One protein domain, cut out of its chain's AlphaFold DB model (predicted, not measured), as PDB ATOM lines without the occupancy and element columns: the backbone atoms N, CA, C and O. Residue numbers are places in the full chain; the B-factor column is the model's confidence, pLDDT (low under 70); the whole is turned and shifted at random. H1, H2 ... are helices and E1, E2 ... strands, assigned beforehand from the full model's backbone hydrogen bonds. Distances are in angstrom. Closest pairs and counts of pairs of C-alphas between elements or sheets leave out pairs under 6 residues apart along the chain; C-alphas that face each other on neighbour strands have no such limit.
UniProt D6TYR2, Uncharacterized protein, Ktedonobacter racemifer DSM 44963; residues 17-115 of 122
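AT A GLANCE: This is residues 17 to 115 of the 122 residues of an uncharacterized protein of Ktedonobacter racemifer DSM 44963 (UniProt D6TYR2). A small, twisted sheet of three strands has helix H2 laid along one of its faces, while H1 crosses near the start of H2 and grazes the sheet. H3 starts close to H1, grazes the sheet with residues 100 to 104 and runs the same general way as H2, and its last residues, 109 to 115, stick out free. The printed part has 99 residues, with three named helices and three named strands in the order H1 H2 E1 E2 E3 H3; the class is mixed, helices and strands. The sheet runs E1 E2 E3, antiparallel throughout. The whole is compact, with a radius of gyration of the C-alphas of 13.4 A, and spans 41 by 31 by 22 A.

IN THESE COORDINATES: H1 is residues 17 to 31, 21.3 A long, beginning at C-alpha 17 (117.347, 122.250, 198.941). H2 is residues 48 to 60, 18.3 A. E1 is residues 66 to 72, 18.7 A, with C-alpha 66 at (143.329, 122.595, 201.875). E2 is residues 79 to 85, 19.1 A, and E3 is residues 92 to 95, 9.7 A. H3 is residues 98 to 115, 25.5 A, ending at C-alpha 115 (146.531, 107.495, 205.440).

HOW THE PARTS SIT: E1, E2 and E3 form a meander, each strand the antiparallel neighbour of the one before, in a sheet that is only just strongly twisted, its C-alphas lying up to 4.1 A off the best plane. In the hairpin E1 and E2, N 69 and O 82 are 2.9 A apart, within hydrogen-bond range. In the hairpin E2 and E3, N 83 and O 93 are also 2.9 A apart, within hydrogen-bond range. H2 is on the sheet at a height of 10.5 A, over E1 and E2, along the strands at 7 degrees to E1 on the local plane; the closest C-alphas of H2 and E1 are those of Ala 58 and Leu 68, 6.8 A apart. H1 only grazes the sheet, with residues 25 to 31; its closest C-alpha to E2 is that of Ala 29, 4.8 A from that of Tyr 79. H1 touches H2 with residues 21 to 25 alone, closest at the C-alphas of Glu 21 and Ser 49, 5.5 A, opposite ways at a steep tilt of 68 degrees, only just short of about perpendicular. H3 is close to H1 but not clearly touching, its closest C-alphas being Val 22 and Ala 98, 6.4 A apart. H2 and H3 are near each other. In H1, H2 and H3 every O i to N i+4 pair is within hydrogen-bond range.

THE WHOLE: The C-alphas farthest apart are those of Ala 35 and Glu 114, 42.3 A. The printed part has no cut. The link from H1 to H2, residues 32 to 47, is long. The mean pLDDT of the printed part is 75.8, and it is under 70 at residue 18 and residues 31 to 42, 44 to 45 and 113 to 115.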
ATOM      1  N   GLU A  17     116.636 121.102 198.379       70.06
ATOM      2  CA  GLU A  17     117.347 122.250 198.941       70.06
ATOM      3  C   GLU A  17     118.700 122.424 198.240       70.06
ATOM      4  O   GLU A  17     119.000 123.497 197.733       70.06
ATOM      5  N   VAL A  18     119.441 121.331 198.063       67.94
ATOM      6  CA  VAL A  18     120.742 121.315 197.379       67.94
ATOM      7  C   VAL A  18     120.603 121.691 195.911       67.94
ATOM      8  O   VAL A  18     121.353 122.527 195.411       67.94
ATOM      9  N   ASP A  19     119.592 121.153 195.230       72.81
ATOM     10  CA  ASP A  19     119.289 121.526 193.847       72.81
ATOM     11  C   ASP A  19     118.964 123.013 193.711       72.81
ATOM     12  O   ASP A  19     119.361 123.663 192.742       72.81
ATOM     13  N   TYR A  20     118.205 123.566 194.660       76.12
ATOM     14  CA  TYR A  20     117.889 124.988 194.679       76.12
ATOM     15  C   TYR A  20     119.157 125.826 194.844       76.12
ATOM     16  O   TYR A  20     119.385 126.733 194.046       76.12
ATOM     17  N   GLU A  21     120.008 125.483 195.806       74.31
ATOM     18  CA  GLU A  21     121.243 126.210 196.092       74.31
ATOM     19  C   GLU A  21     122.229 126.156 194.912       74.31
ATOM     20  O   GLU A  21     122.794 127.189 194.548       74.31
ATOM     21  N   VAL A  22     122.366 125.000 194.248       70.69
ATOM     22  CA  VAL A  22     123.184 124.847 193.028       70.69
ATOM     23  C   VAL A  22     122.622 125.661 191.870       70.69
ATOM     24  O   VAL A  22     123.373 126.338 191.169       70.69
ATOM     25  N   ARG A  23     121.301 125.657 191.660       75.69
ATOM     26  CA  ARG A  23     120.689 126.501 190.621       75.69
ATOM     27  C   ARG A  23     120.894 127.984 190.910       75.69
ATOM     28  O   ARG A  23     121.197 128.736 189.986       75.69
ATOM     29  N   THR A  24     120.769 128.409 192.171       77.44
ATOM     30  CA  THR A  24     121.058 129.788 192.587       77.44
ATOM     31  C   THR A  24     122.515 130.149 192.321       77.44
ATOM     32  O   THR A  24     122.784 131.239 191.819       77.44
ATOM     33  N   TYR A  25     123.444 129.234 192.608       73.75
ATOM     34  CA  TYR A  25     124.855 129.423 192.302       73.75
ATOM     35  C   TYR A  25     125.094 129.641 190.815       73.75
ATOM     36  O   TYR A  25     125.645 130.667 190.434       73.75
ATOM     37  N   ARG A  26     124.635 128.700 189.981       73.19
ATOM     38  CA  ARG A  26     124.857 128.735 188.534       73.19
ATOM     39  C   ARG A  26     124.231 129.970 187.898       73.19
ATOM     40  O   ARG A  26     124.860 130.608 187.066       73.19
ATOM     41  N   ALA A  27     123.038 130.374 188.340       76.88
ATOM     42  CA  ALA A  27     122.407 131.606 187.870       76.88
ATOM     43  C   ALA A  27     123.236 132.860 188.214       76.88
ATOM     44  O   ALA A  27     123.392 133.750 187.378       76.88
ATOM     45  N   TRP A  28     123.797 132.927 189.426       76.31
ATOM     46  CA  TRP A  28     124.696 134.014 189.817       76.31
ATOM     47  C   TRP A  28     126.030 133.962 189.059       76.31
ATOM     48  O   TRP A  28     126.468 134.990 188.545       76.31
ATOM     49  N   ALA A  29     126.651 132.789 188.934       71.69
ATOM     50  CA  ALA A  29     127.916 132.599 188.228       71.69
ATOM     51  C   ALA A  29     127.789 133.002 186.750       71.69
ATOM     52  O   ALA A  29     128.588 133.801 186.263       71.69
ATOM     53  N   ALA A  30     126.717 132.561 186.083       72.44
ATOM     54  CA  ALA A  30     126.393 132.951 184.715       72.44
ATOM     55  C   ALA A  30     126.217 134.472 184.571       72.44
ATOM     56  O   ALA A  30     126.669 135.049 183.586       72.44
ATOM     57  N   SER A  31     125.636 135.158 185.565       69.94
ATOM     58  CA  SER A  31     125.484 136.625 185.543       69.94
ATOM     59  C   SER A  31     126.802 137.406 185.661       69.94
ATOM     60  O   SER A  31     126.819 138.612 185.419       69.94
ATOM     61  N   ARG A  32     127.902 136.735 186.032       67.00
ATOM     62  CA  ARG A  32     129.241 137.327 186.178       67.00
ATOM     63  C   ARG A  32     130.200 136.978 185.038       67.00
ATOM     64  O   ARG A  32     131.336 137.458 185.054       67.00
ATOM     65  N   THR A  33     129.752 136.189 184.060       61.91
ATOM     66  CA  THR A  33     130.519 135.876 182.846       61.91
ATOM     67  C   THR A  33     130.954 137.179 182.153       61.91
ATOM     68  O   THR A  33     130.139 138.044 181.839       61.91
ATOM     69  N   GLY A  34     132.269 137.367 181.980       55.56
ATOM     70  CA  GLY A  34     132.856 138.524 181.284       55.56
ATOM     71  C   GLY A  34     133.126 139.794 182.109       55.56
ATOM     72  O   GLY A  34     133.642 140.755 181.543       55.56
ATOM     73  N   ALA A  35     132.820 139.829 183.415       52.06
ATOM     74  CA  ALA A  35     133.022 141.020 184.266       52.06
ATOM     75  C   ALA A  35     134.051 140.843 185.402       52.06
ATOM     76  O   ALA A  35     134.293 141.782 186.160       52.06
ATOM     77  N   ALA A  36     134.629 139.652 185.569       52.47
ATOM     78  CA  ALA A  36     135.618 139.393 186.610       52.47
ATOM     79  C   ALA A  36     137.033 139.610 186.060       52.47
ATOM     80  O   ALA A  36     137.436 138.933 185.116       52.47
ATOM     81  N   GLU A  37     137.783 140.540 186.656       53.31
ATOM     82  CA  GLU A  37     139.241 140.564 186.520       53.31
ATOM     83  C   GLU A  37     139.784 139.174 186.886       53.31
ATOM     84  O   GLU A  37     139.319 138.562 187.853       53.31
ATOM     85  N   GLU A  38     140.726 138.649 186.097       50.47
ATOM     86  CA  GLU A  38     141.390 137.379 186.391       50.47
ATOM     87  C   GLU A  38     142.052 137.464 187.771       50.47
ATOM     88  O   GLU A  38     143.110 138.064 187.946       50.47
ATOM     89  N   GLY A  39     141.401 136.895 188.782       54.56
ATOM     90  CA  GLY A  39     141.846 137.053 190.153       54.56
ATOM     91  C   GLY A  39     141.058 136.194 191.126       54.56
ATOM     92  O   GLY A  39     139.850 135.983 190.991       54.56
ATOM     93  N   GLU A  40     141.781 135.689 192.121       56.44
ATOM     94  CA  GLU A  40     141.212 135.063 193.305       56.44
ATOM     95  C   GLU A  40     140.181 136.016 193.912       56.44
ATOM     96  O   GLU A  40     140.498 137.126 194.333       56.44
ATOM     97  N   THR A  41     138.919 135.617 193.882       61.97
ATOM     98  CA  THR A  41     137.824 136.474 194.312       61.97
ATOM     99  C   THR A  41     137.313 135.942 195.642       61.97
ATOM    100  O   THR A  41     137.087 134.741 195.802       61.97
ATOM    101  N   SER A  42     137.110 136.843 196.604       66.44
ATOM    102  CA  SER A  42     136.544 136.469 197.898       66.44
ATOM    103  C   SER A  42     135.190 135.770 197.727       66.44
ATOM    104  O   SER A  42     134.331 136.217 196.957       66.44
ATOM    105  N   LEU A  43     134.970 134.715 198.519       72.00
ATOM    106  CA  LEU A  43     133.685 134.016 198.620       72.00
ATOM    107  C   LEU A  43     132.558 134.918 199.163       72.00
ATOM    108  O   LEU A  43     131.391 134.529 199.139       72.00
ATOM    109  N   ASP A  44     132.872 136.132 199.623       68.50
ATOM    110  CA  ASP A  44     131.902 137.110 200.130       68.50
ATOM    111  C   ASP A  44     130.859 137.544 199.097       68.50
ATOM    112  O   ASP A  44     129.752 137.936 199.467       68.50
ATOM    113  N   HIS A  45     131.189 137.464 197.806       69.44
ATOM    114  CA  HIS A  45     130.275 137.851 196.733       69.44
ATOM    115  C   HIS A  45     129.346 136.727 196.268       69.44
ATOM    116  O   HIS A  45     128.488 136.963 195.416       69.44
ATOM    117  N   VAL A  46     129.534 135.520 196.796       72.19
ATOM    118  CA  VAL A  46     128.754 134.336 196.449       72.19
ATOM    119  C   VAL A  46     127.387 134.395 197.165       72.19
ATOM    120  O   VAL A  46     127.321 134.852 198.312       72.19
ATOM    121  N   PRO A  47     126.274 133.935 196.546       75.19
ATOM    122  CA  PRO A  47     124.964 133.893 197.193       75.19
ATOM    123  C   PRO A  47     124.996 133.201 198.560       75.19
ATOM    124  O   PRO A  47     125.718 132.222 198.755       75.19
ATOM    125  N   LEU A  48     124.174 133.680 199.501       76.00
ATOM    126  CA  LEU A  48     124.162 133.206 200.892       76.00
ATOM    127  C   LEU A  48     124.027 131.681 201.008       76.00
ATOM    128  O   LEU A  48     124.729 131.074 201.810       76.00
ATOM    129  N   SER A  49     123.155 131.075 200.201       70.50
ATOM    130  CA  SER A  49     122.955 129.623 200.117       70.50
ATOM    131  C   SER A  49     124.264 128.870 199.885       70.50
ATOM    132  O   SER A  49     124.630 127.947 200.608       70.50
ATOM    133  N   VAL A  50     125.028 129.331 198.908       71.50
ATOM    134  CA  VAL A  50     126.284 128.710 198.501       71.50
ATOM    135  C   VAL A  50     127.396 129.054 199.486       71.50
ATOM    136  O   VAL A  50     128.223 128.204 199.802       71.50
ATOM    137  N   ARG A  51     127.382 130.260 200.067       76.88
ATOM    138  CA  ARG A  51     128.289 130.627 201.162       76.88
ATOM    139  C   ARG A  51     128.091 129.730 202.384       76.88
ATOM    140  O   ARG A  51     129.073 129.353 203.018       76.88
ATOM    141  N   CYS A  52     126.854 129.345 202.706       75.81
ATOM    142  CA  CYS A  52     126.571 128.371 203.761       75.81
ATOM    143  C   CYS A  52     127.194 127.002 203.449       75.81
ATOM    144  O   CYS A  52     127.759 126.373 204.344       75.81
ATOM    145  N   TRP A  53     127.156 126.564 202.191       74.81
ATOM    146  CA  TRP A  53     127.817 125.336 201.741       74.81
ATOM    147  C   TRP A  53     129.337 125.412 201.796       74.81
ATOM    148  O   TRP A  53     129.964 124.564 202.428       74.81
ATOM    149  N   ALA A  54     129.925 126.466 201.234       76.44
ATOM    150  CA  ALA A  54     131.358 126.718 201.314       76.44
ATOM    151  C   ALA A  54     131.828 126.803 202.775       76.44
ATOM    152  O   ALA A  54     132.869 126.258 203.119       76.44
ATOM    153  N   SER A  55     131.026 127.390 203.669       80.31
ATOM    154  CA  SER A  55     131.322 127.437 205.108       80.31
ATOM    155  C   SER A  55     131.286 126.053 205.766       80.31
ATOM    156  O   SER A  55     132.119 125.760 206.623       80.31
ATOM    157  N   LYS A  56     130.335 125.186 205.387       79.50
ATOM    158  CA  LYS A  56     130.297 123.789 205.859       79.50
ATOM    159  C   LYS A  56     131.539 123.030 205.386       79.50
ATOM    160  O   LYS A  56     132.172 122.362 206.198       79.50
ATOM    161  N   LEU A  57     131.908 123.188 204.115       77.94
ATOM    162  CA  LEU A  57     133.107 122.583 203.539       77.94
ATOM    163  C   LEU A  57     134.384 123.109 204.214       77.94
ATOM    164  O   LEU A  57     135.234 122.312 204.594       77.94
ATOM    165  N   ALA A  58     134.484 124.421 204.449       82.06
ATOM    166  CA  ALA A  58     135.613 125.056 205.126       82.06
ATOM    167  C   ALA A  58     135.826 124.497 206.539       82.06
ATOM    168  O   ALA A  58     136.955 124.202 206.914       82.06
ATOM    169  N   LYS A  59     134.740 124.296 207.300       83.00
ATOM    170  CA  LYS A  59     134.791 123.639 208.618       83.00
ATOM    171  C   LYS A  59     135.238 122.182 208.529       83.00
ATOM    172  O   LYS A  59     135.921 121.691 209.415       83.00
ATOM    173  N   TRP A  60     134.840 121.474 207.476       77.19
ATOM    174  CA  TRP A  60     135.215 120.073 207.276       77.19
ATOM    175  C   TRP A  60     136.696 119.889 206.956       77.19
ATOM    176  O   TRP A  60     137.301 118.915 207.395       77.19
ATOM    177  N   ILE A  61     137.271 120.826 206.207       79.19
ATOM    178  CA  ILE A  61     138.699 120.839 205.871       79.19
ATOM    179  C   ILE A  61     139.514 121.700 206.850       79.19
ATOM    180  O   ILE A  61     140.682 122.002 206.597       79.19
ATOM    181  N   GLU A  62     138.922 122.114 207.972       81.44
ATOM    182  CA  GLU A  62     139.612 122.899 208.990       81.44
ATOM    183  C   GLU A  62     140.768 122.079 209.584       81.44
ATOM    184  O   GLU A  62     140.624 120.904 209.919       81.44
ATOM    185  N   GLY A  63     141.961 122.678 209.646       78.62
ATOM    186  CA  GLY A  63     143.186 121.986 210.072       78.62
ATOM    187  C   GLY A  63     143.772 121.012 209.042       78.62
ATOM    188  O   GLY A  63     144.760 120.343 209.332       78.62
ATOM    189  N   CYS A  64     143.199 120.942 207.842       82.31
ATOM    190  CA  CYS A  64     143.681 120.115 206.739       82.31
ATOM    191  C   CYS A  64     144.525 120.974 205.777       82.31
ATOM    192  O   CYS A  64     144.440 122.207 205.818       82.31
ATOM    193  N   PRO A  65     145.334 120.376 204.882       86.25
ATOM    194  CA  PRO A  65     146.219 121.135 203.999       86.25
ATOM    195  C   PRO A  65     145.469 121.812 202.842       86.25
ATOM    196  O   PRO A  65     146.092 122.150 201.849       86.25
ATOM    197  N   TYR A  66     144.156 122.034 202.942       86.50
ATOM    198  CA  TYR A  66     143.329 122.595 201.875       86.50
ATOM    199  C   TYR A  66     142.763 123.971 202.253       86.50
ATOM    200  O   TYR A  66     142.645 124.331 203.430       86.50
ATOM    201  N   VAL A  67     142.440 124.760 201.233       86.88
ATOM    202  CA  VAL A  67     141.804 126.082 201.311       86.88
ATOM    203  C   VAL A  67     140.743 126.210 200.225       86.88
ATOM    204  O   VAL A  67     140.837 125.559 199.185       86.88
ATOM    205  N   LEU A  68     139.721 127.026 200.491       85.12
ATOM    206  CA  LEU A  68     138.655 127.325 199.538       85.12
ATOM    207  C   LEU A  68     138.836 128.725 198.973       85.12
ATOM    208  O   LEU A  68     138.993 129.680 199.733       85.12
ATOM    209  N   HIS A  69     138.714 128.837 197.659       82.38
ATOM    210  CA  HIS A  69     138.742 130.097 196.932       82.38
ATOM    211  C   HIS A  69     137.550 130.171 195.984       82.38
ATOM    212  O   HIS A  69     136.999 129.149 195.583       82.38
ATOM    213  N   GLY A  70     137.139 131.380 195.623       79.31
ATOM    214  CA  GLY A  70     136.265 131.582 194.478       79.31
ATOM    215  C   GLY A  70     137.089 132.051 193.283       79.31
ATOM    216  O   GLY A  70     137.951 132.923 193.421       79.31
ATOM    217  N   ARG A  71     136.862 131.463 192.110       78.19
ATOM    218  CA  ARG A  71     137.643 131.758 190.902       78.19
ATOM    219  C   ARG A  71     136.776 131.645 189.654       78.19
ATOM    220  O   ARG A  71     135.810 130.903 189.653       78.19
ATOM    221  N   LEU A  72     137.134 132.355 188.586       76.31
ATOM    222  CA  LEU A  72     136.582 132.105 187.256       76.31
ATOM    223  C   LEU A  72     137.250 130.871 186.626       76.31
ATOM    224  O   LEU A  72     138.476 130.847 186.489       76.31
ATOM    225  N   ASP A  73     136.472 129.863 186.241       75.88
ATOM    226  CA  ASP A  73     136.986 128.767 185.425       75.88
ATOM    227  C   ASP A  73     137.379 129.319 184.042       75.88
ATOM    228  O   ASP A  73     136.531 129.881 183.342       75.88
ATOM    229  N   PRO A  74     138.651 129.191 183.622       71.56
ATOM    230  CA  PRO A  74     139.109 129.722 182.342       71.56
ATOM    231  C   PRO A  74     138.383 129.112 181.135       71.56
ATOM    232  O   PRO A  74     138.316 129.764 180.093       71.56
ATOM    233  N   LEU A  75     137.846 127.891 181.254       77.94
ATOM    234  CA  LEU A  75     137.184 127.200 180.146       77.94
ATOM    235  C   LEU A  75     135.720 127.611 179.996       77.94
ATOM    236  O   LEU A  75     135.318 128.047 178.917       77.94
ATOM    237  N   SER A  76     134.925 127.477 181.057       75.25
ATOM    238  CA  SER A  76     133.500 127.830 181.027       75.25
ATOM    239  C   SER A  76     133.242 129.329 181.179       75.25
ATOM    240  O   SER A  76     132.153 129.792 180.843       75.25
ATOM    241  N   GLN A  77     134.229 130.096 181.664       74.81
ATOM    242  CA  GLN A  77     134.074 131.490 182.095       74.81
ATOM    243  C   GLN A  77     133.022 131.657 183.204       74.81
ATOM    244  O   GLN A  77     132.539 132.764 183.444       74.81
ATOM    245  N   GLU A  78     132.664 130.573 183.896       76.25
ATOM    246  CA  GLU A  78     131.769 130.599 185.045       76.25
ATOM    247  C   GLU A  78     132.569 130.743 186.336       76.25
ATOM    248  O   GLU A  78     133.711 130.301 186.461       76.25
ATOM    249  N   TYR A  79     131.970 131.391 187.328       76.81
ATOM    250  CA  TYR A  79     132.563 131.442 188.653       76.81
ATOM    251  C   TYR A  79     132.357 130.100 189.363       76.81
ATOM    252  O   TYR A  79     131.228 129.620 189.437       76.81
ATOM    253  N   VAL A  80     133.435 129.533 189.902       78.81
ATOM    254  CA  VAL A  80     133.516 128.214 190.543       78.81
ATOM    255  C   VAL A  80     134.131 128.315 191.944       78.81
ATOM    256  O   VAL A  80     134.849 129.270 192.262       78.81
ATOM    257  N   ILE A  81     133.842 127.337 192.806       83.00
ATOM    258  CA  ILE A  81     134.561 127.167 194.074       83.00
ATOM    259  C   ILE A  81     135.789 126.312 193.783       83.00
ATOM    260  O   ILE A  81     135.665 125.193 193.306       83.00
ATOM    261  N   GLU A  82     136.974 126.806 194.096       87.69
ATOM    262  CA  GLU A  82     138.217 126.053 193.997       87.69
ATOM    263  C   GLU A  82     138.615 125.530 195.378       87.69
ATOM    264  O   GLU A  82     138.733 126.300 196.333       87.69
ATOM    265  N   VAL A  83     138.866 124.226 195.479       88.50
ATOM    266  CA  VAL A  83     139.620 123.651 196.597       88.50
ATOM    267  C   VAL A  83     141.070 123.545 196.171       88.50
ATOM    268  O   VAL A  83     141.362 122.896 195.170       88.50
ATOM    269  N   ARG A  84     141.985 124.146 196.926       89.38
ATOM    270  CA  ARG A  84     143.417 124.155 196.612       89.38
ATOM    271  C   ARG A  84     144.229 123.644 197.792       89.38
ATOM    272  O   ARG A  84     143.928 123.972 198.940       89.38
ATOM    273  N   GLU A  85     145.248 122.834 197.533       89.81
ATOM    274  CA  GLU A  85     146.206 122.423 198.561       89.81
ATOM    275  C   GLU A  85     147.184 123.570 198.880       89.81
ATOM    276  O   GLU A  85     147.741 124.201 197.985       89.81
ATOM    277  N   ARG A  86     147.403 123.857 200.167       85.00
ATOM    278  CA  ARG A  86     148.228 124.975 200.655       85.00
ATOM    279  C   ARG A  86     149.696 124.825 200.277       85.00
ATOM    280  O   ARG A  86     150.333 125.809 199.921       85.00
ATOM    281  N   GLU A  87     150.233 123.613 200.395       86.94
ATOM    282  CA  GLU A  87     151.653 123.339 200.143       86.94
ATOM    283  C   GLU A  87     151.951 123.070 198.663       86.94
ATOM    284  O   GLU A  87     153.098 123.191 198.239       86.94
ATOM    285  N   LYS A  88     150.923 122.711 197.885       87.69
ATOM    286  CA  LYS A  88     151.008 122.361 196.462       87.69
ATOM    287  C   LYS A  88     149.845 122.998 195.707       87.69
ATOM    288  O   LYS A  88     148.865 122.315 195.415       87.69
ATOM    289  N   PRO A  89     149.900 124.309 195.426       82.81
ATOM    290  CA  PRO A  89     148.787 125.031 194.819       82.81
ATOM    291  C   PRO A  89     148.385 124.508 193.430       82.81
ATOM    292  O   PRO A  89     147.270 124.764 192.984       82.81
ATOM    293  N   GLU A  90     149.256 123.754 192.756       85.75
ATOM    294  CA  GLU A  90     148.943 123.015 191.534       85.75
ATOM    295  C   GLU A  90     147.896 121.907 191.746       85.75
ATOM    296  O   GLU A  90     147.145 121.585 190.823       85.75
ATOM    297  N   ASN A  91     147.793 121.367 192.966       87.69
ATOM    298  CA  ASN A  91     146.741 120.440 193.362       87.69
ATOM    299  C   ASN A  91     145.479 121.239 193.694       87.69
ATOM    300  O   ASN A  91     145.223 121.620 194.842       87.69
ATOM    301  N   SER A  92     144.704 121.501 192.647       88.12
ATOM    302  CA  SER A  92     143.452 122.244 192.709       88.12
ATOM    303  C   SER A  92     142.305 121.455 192.085       88.12
ATOM    304  O   SER A  92     142.480 120.698 191.128       88.12
ATOM    305  N   TRP A  93     141.112 121.639 192.643       89.69
ATOM    306  CA  TRP A  93     139.865 121.084 192.135       89.69
ATOM    307  C   TRP A  93     138.850 122.206 191.996       89.69
ATOM    308  O   TRP A  93     138.506 122.859 192.982       89.69
ATOM    309  N   LEU A  94     138.364 122.408 190.776       86.94
ATOM    310  CA  LEU A  94     137.248 123.303 190.498       86.94
ATOM    311  C   LEU A  94     135.949 122.545 190.774       86.94
ATOM    312  O   LEU A  94     135.762 121.430 190.293       86.94
ATOM    313  N   LEU A  95     135.096 123.128 191.607       84.75
ATOM    314  CA  LEU A  95     133.814 122.582 192.026       84.75
ATOM    315  C   LEU A  95     132.708 123.488 191.479       84.75
ATOM    316  O   LEU A  95     132.392 124.534 192.050       84.75
ATOM    317  N   GLU A  96     132.133 123.076 190.356       76.62
ATOM    318  CA  GLU A  96     131.094 123.826 189.633       76.62
ATOM    319  C   GLU A  96     129.687 123.595 190.208       76.62
ATOM    320  O   GLU A  96     128.756 124.372 189.982       76.62
ATOM    321  N   ASP A  97     129.502 122.496 190.942       74.06
ATOM    322  CA  ASP A  97     128.222 122.101 191.518       74.06
ATOM    323  C   ASP A  97     128.361 121.234 192.779       74.06
ATOM    324  O   ASP A  97     129.453 120.835 193.205       74.06
ATOM    325  N   ALA A  98     127.215 120.943 193.402       71.88
ATOM    326  CA  ALA A  98     127.161 120.141 194.615       71.88
ATOM    327  C   ALA A  98     127.598 118.686 194.404       71.88
ATOM    328  O   ALA A  98     128.150 118.098 195.332       71.88
ATOM    329  N   ASP A  99     127.412 118.101 193.219       77.62
ATOM    330  CA  ASP A  99     127.822 116.720 192.954       77.62
ATOM    331  C   ASP A  99     129.342 116.590 192.879       77.62
ATOM    332  O   ASP A  99     129.916 115.616 193.378       77.62
ATOM    333  N   GLN A 100     130.021 117.553 192.257       81.38
ATOM    334  CA  GLN A 100     131.484 117.623 192.247       81.38
ATOM    335  C   GLN A 100     132.026 117.816 193.666       81.38
ATOM    336  O   GLN A 100     132.930 117.095 194.087       81.38
ATOM    337  N   MET A 101     131.403 118.698 194.448       76.62
ATOM    338  CA  MET A 101     131.750 118.913 195.851       76.62
ATOM    339  C   MET A 101     131.549 117.654 196.711       76.62
ATOM    340  O   MET A 101     132.441 117.267 197.464       76.62
ATOM    341  N   LEU A 102     130.419 116.955 196.572       76.06
ATOM    342  CA  LEU A 102     130.151 115.693 197.273       76.06
ATOM    343  C   LEU A 102     131.146 114.596 196.879       76.06
ATOM    344  O   LEU A 102     131.612 113.848 197.741       76.06
ATOM    345  N   ARG A 103     131.496 114.500 195.592       83.12
ATOM    346  CA  ARG A 103     132.515 113.558 195.105       83.12
ATOM    347  C   ARG A 103     133.887 113.860 195.691       83.12
ATOM    348  O   ARG A 103     134.529 112.937 196.192       83.12
ATOM    349  N   TRP A 104     134.294 115.128 195.694       85.62
ATOM    350  CA  TRP A 104     135.553 115.552 196.299       85.62
ATOM    351  C   TRP A 104     135.594 115.215 197.795       85.62
ATOM    352  O   TRP A 104     136.555 114.609 198.262       85.62
ATOM    353  N   MET A 105     134.514 115.482 198.539       80.19
ATOM    354  CA  MET A 105     134.431 115.140 199.966       80.19
ATOM    355  C   MET A 105     134.532 113.632 200.227       80.19
ATOM    356  O   MET A 105     135.217 113.211 201.161       80.19
ATOM    357  N   ARG A 106     133.876 112.796 199.411       83.31
ATOM    358  CA  ARG A 106     133.972 111.329 199.539       83.31
ATOM    359  C   ARG A 106     135.389 110.834 199.278       83.31
ATOM    360  O   ARG A 106     135.885 109.990 200.027       83.31
ATOM    361  N   TRP A 107     136.033 111.358 198.236       86.62
ATOM    362  CA  TRP A 107     137.432 111.061 197.947       86.62
ATOM    363  C   TRP A 107     138.329 111.468 199.118       86.62
ATOM    364  O   TRP A 107     139.036 110.618 199.649       86.62
ATOM    365  N   TYR A 108     138.209 112.708 199.599       82.12
ATOM    366  CA  TYR A 108     138.993 113.225 200.717       82.12
ATOM    367  C   TYR A 108     138.879 112.332 201.961       82.12
ATOM    368  O   TYR A 108     139.889 111.933 202.540       82.12
ATOM    369  N   HIS A 109     137.660 111.926 202.328       77.62
ATOM    370  CA  HIS A 109     137.439 110.997 203.439       77.62
ATOM    371  C   HIS A 109     138.100 109.635 203.238       77.62
ATOM    372  O   HIS A 109     138.651 109.074 204.186       77.62
ATOM    373  N   SER A 110     138.043 109.109 202.016       79.56
ATOM    374  CA  SER A 110     138.624 107.809 201.682       79.56
ATOM    375  C   SER A 110     140.152 107.878 201.752       79.56
ATOM    376  O   SER A 110     140.778 107.045 202.400       79.56
ATOM    377  N   SER A 111     140.744 108.943 201.211       77.62
ATOM    378  CA  SER A 111     142.188 109.180 201.249       77.62
ATOM    379  C   SER A 111     142.713 109.434 202.666       77.62
ATOM    380  O   SER A 111     143.788 108.950 203.015       77.62
ATOM    381  N   GLN A 112     141.958 110.127 203.525       70.25
ATOM    382  CA  GLN A 112     142.314 110.281 204.943       70.25
ATOM    383  C   GLN A 112     142.212 108.957 205.717       70.25
ATOM    384  O   GLN A 112     143.027 108.695 206.604       70.25
ATOM    385  N   ALA A 113     141.240 108.102 205.390       60.41
ATOM    386  CA  ALA A 113     141.119 106.776 205.994       60.41
ATOM    387  C   ALA A 113     142.293 105.862 205.597       60.41
ATOM    388  O   ALA A 113     142.853 105.176 206.453       60.41
ATOM    389  N   GLU A 114     142.725 105.902 204.336       59.41
ATOM    390  CA  GLU A 114     143.897 105.159 203.859       59.41
ATOM    391  C   GLU A 114     145.197 105.633 204.524       59.41
ATOM    392  O   GLU A 114     146.014 104.806 204.921       59.41
ATOM    393  N   GLN A 115     145.367 106.944 204.731       55.91
ATOM    394  CA  GLN A 115     146.531 107.495 205.440       55.91
ATOM    395  C   GLN A 115     146.546 107.157 206.940       55.91
ATOM    396  O   GLN A 115     147.614 107.040 207.540       55.91
TER     397      GLN A 115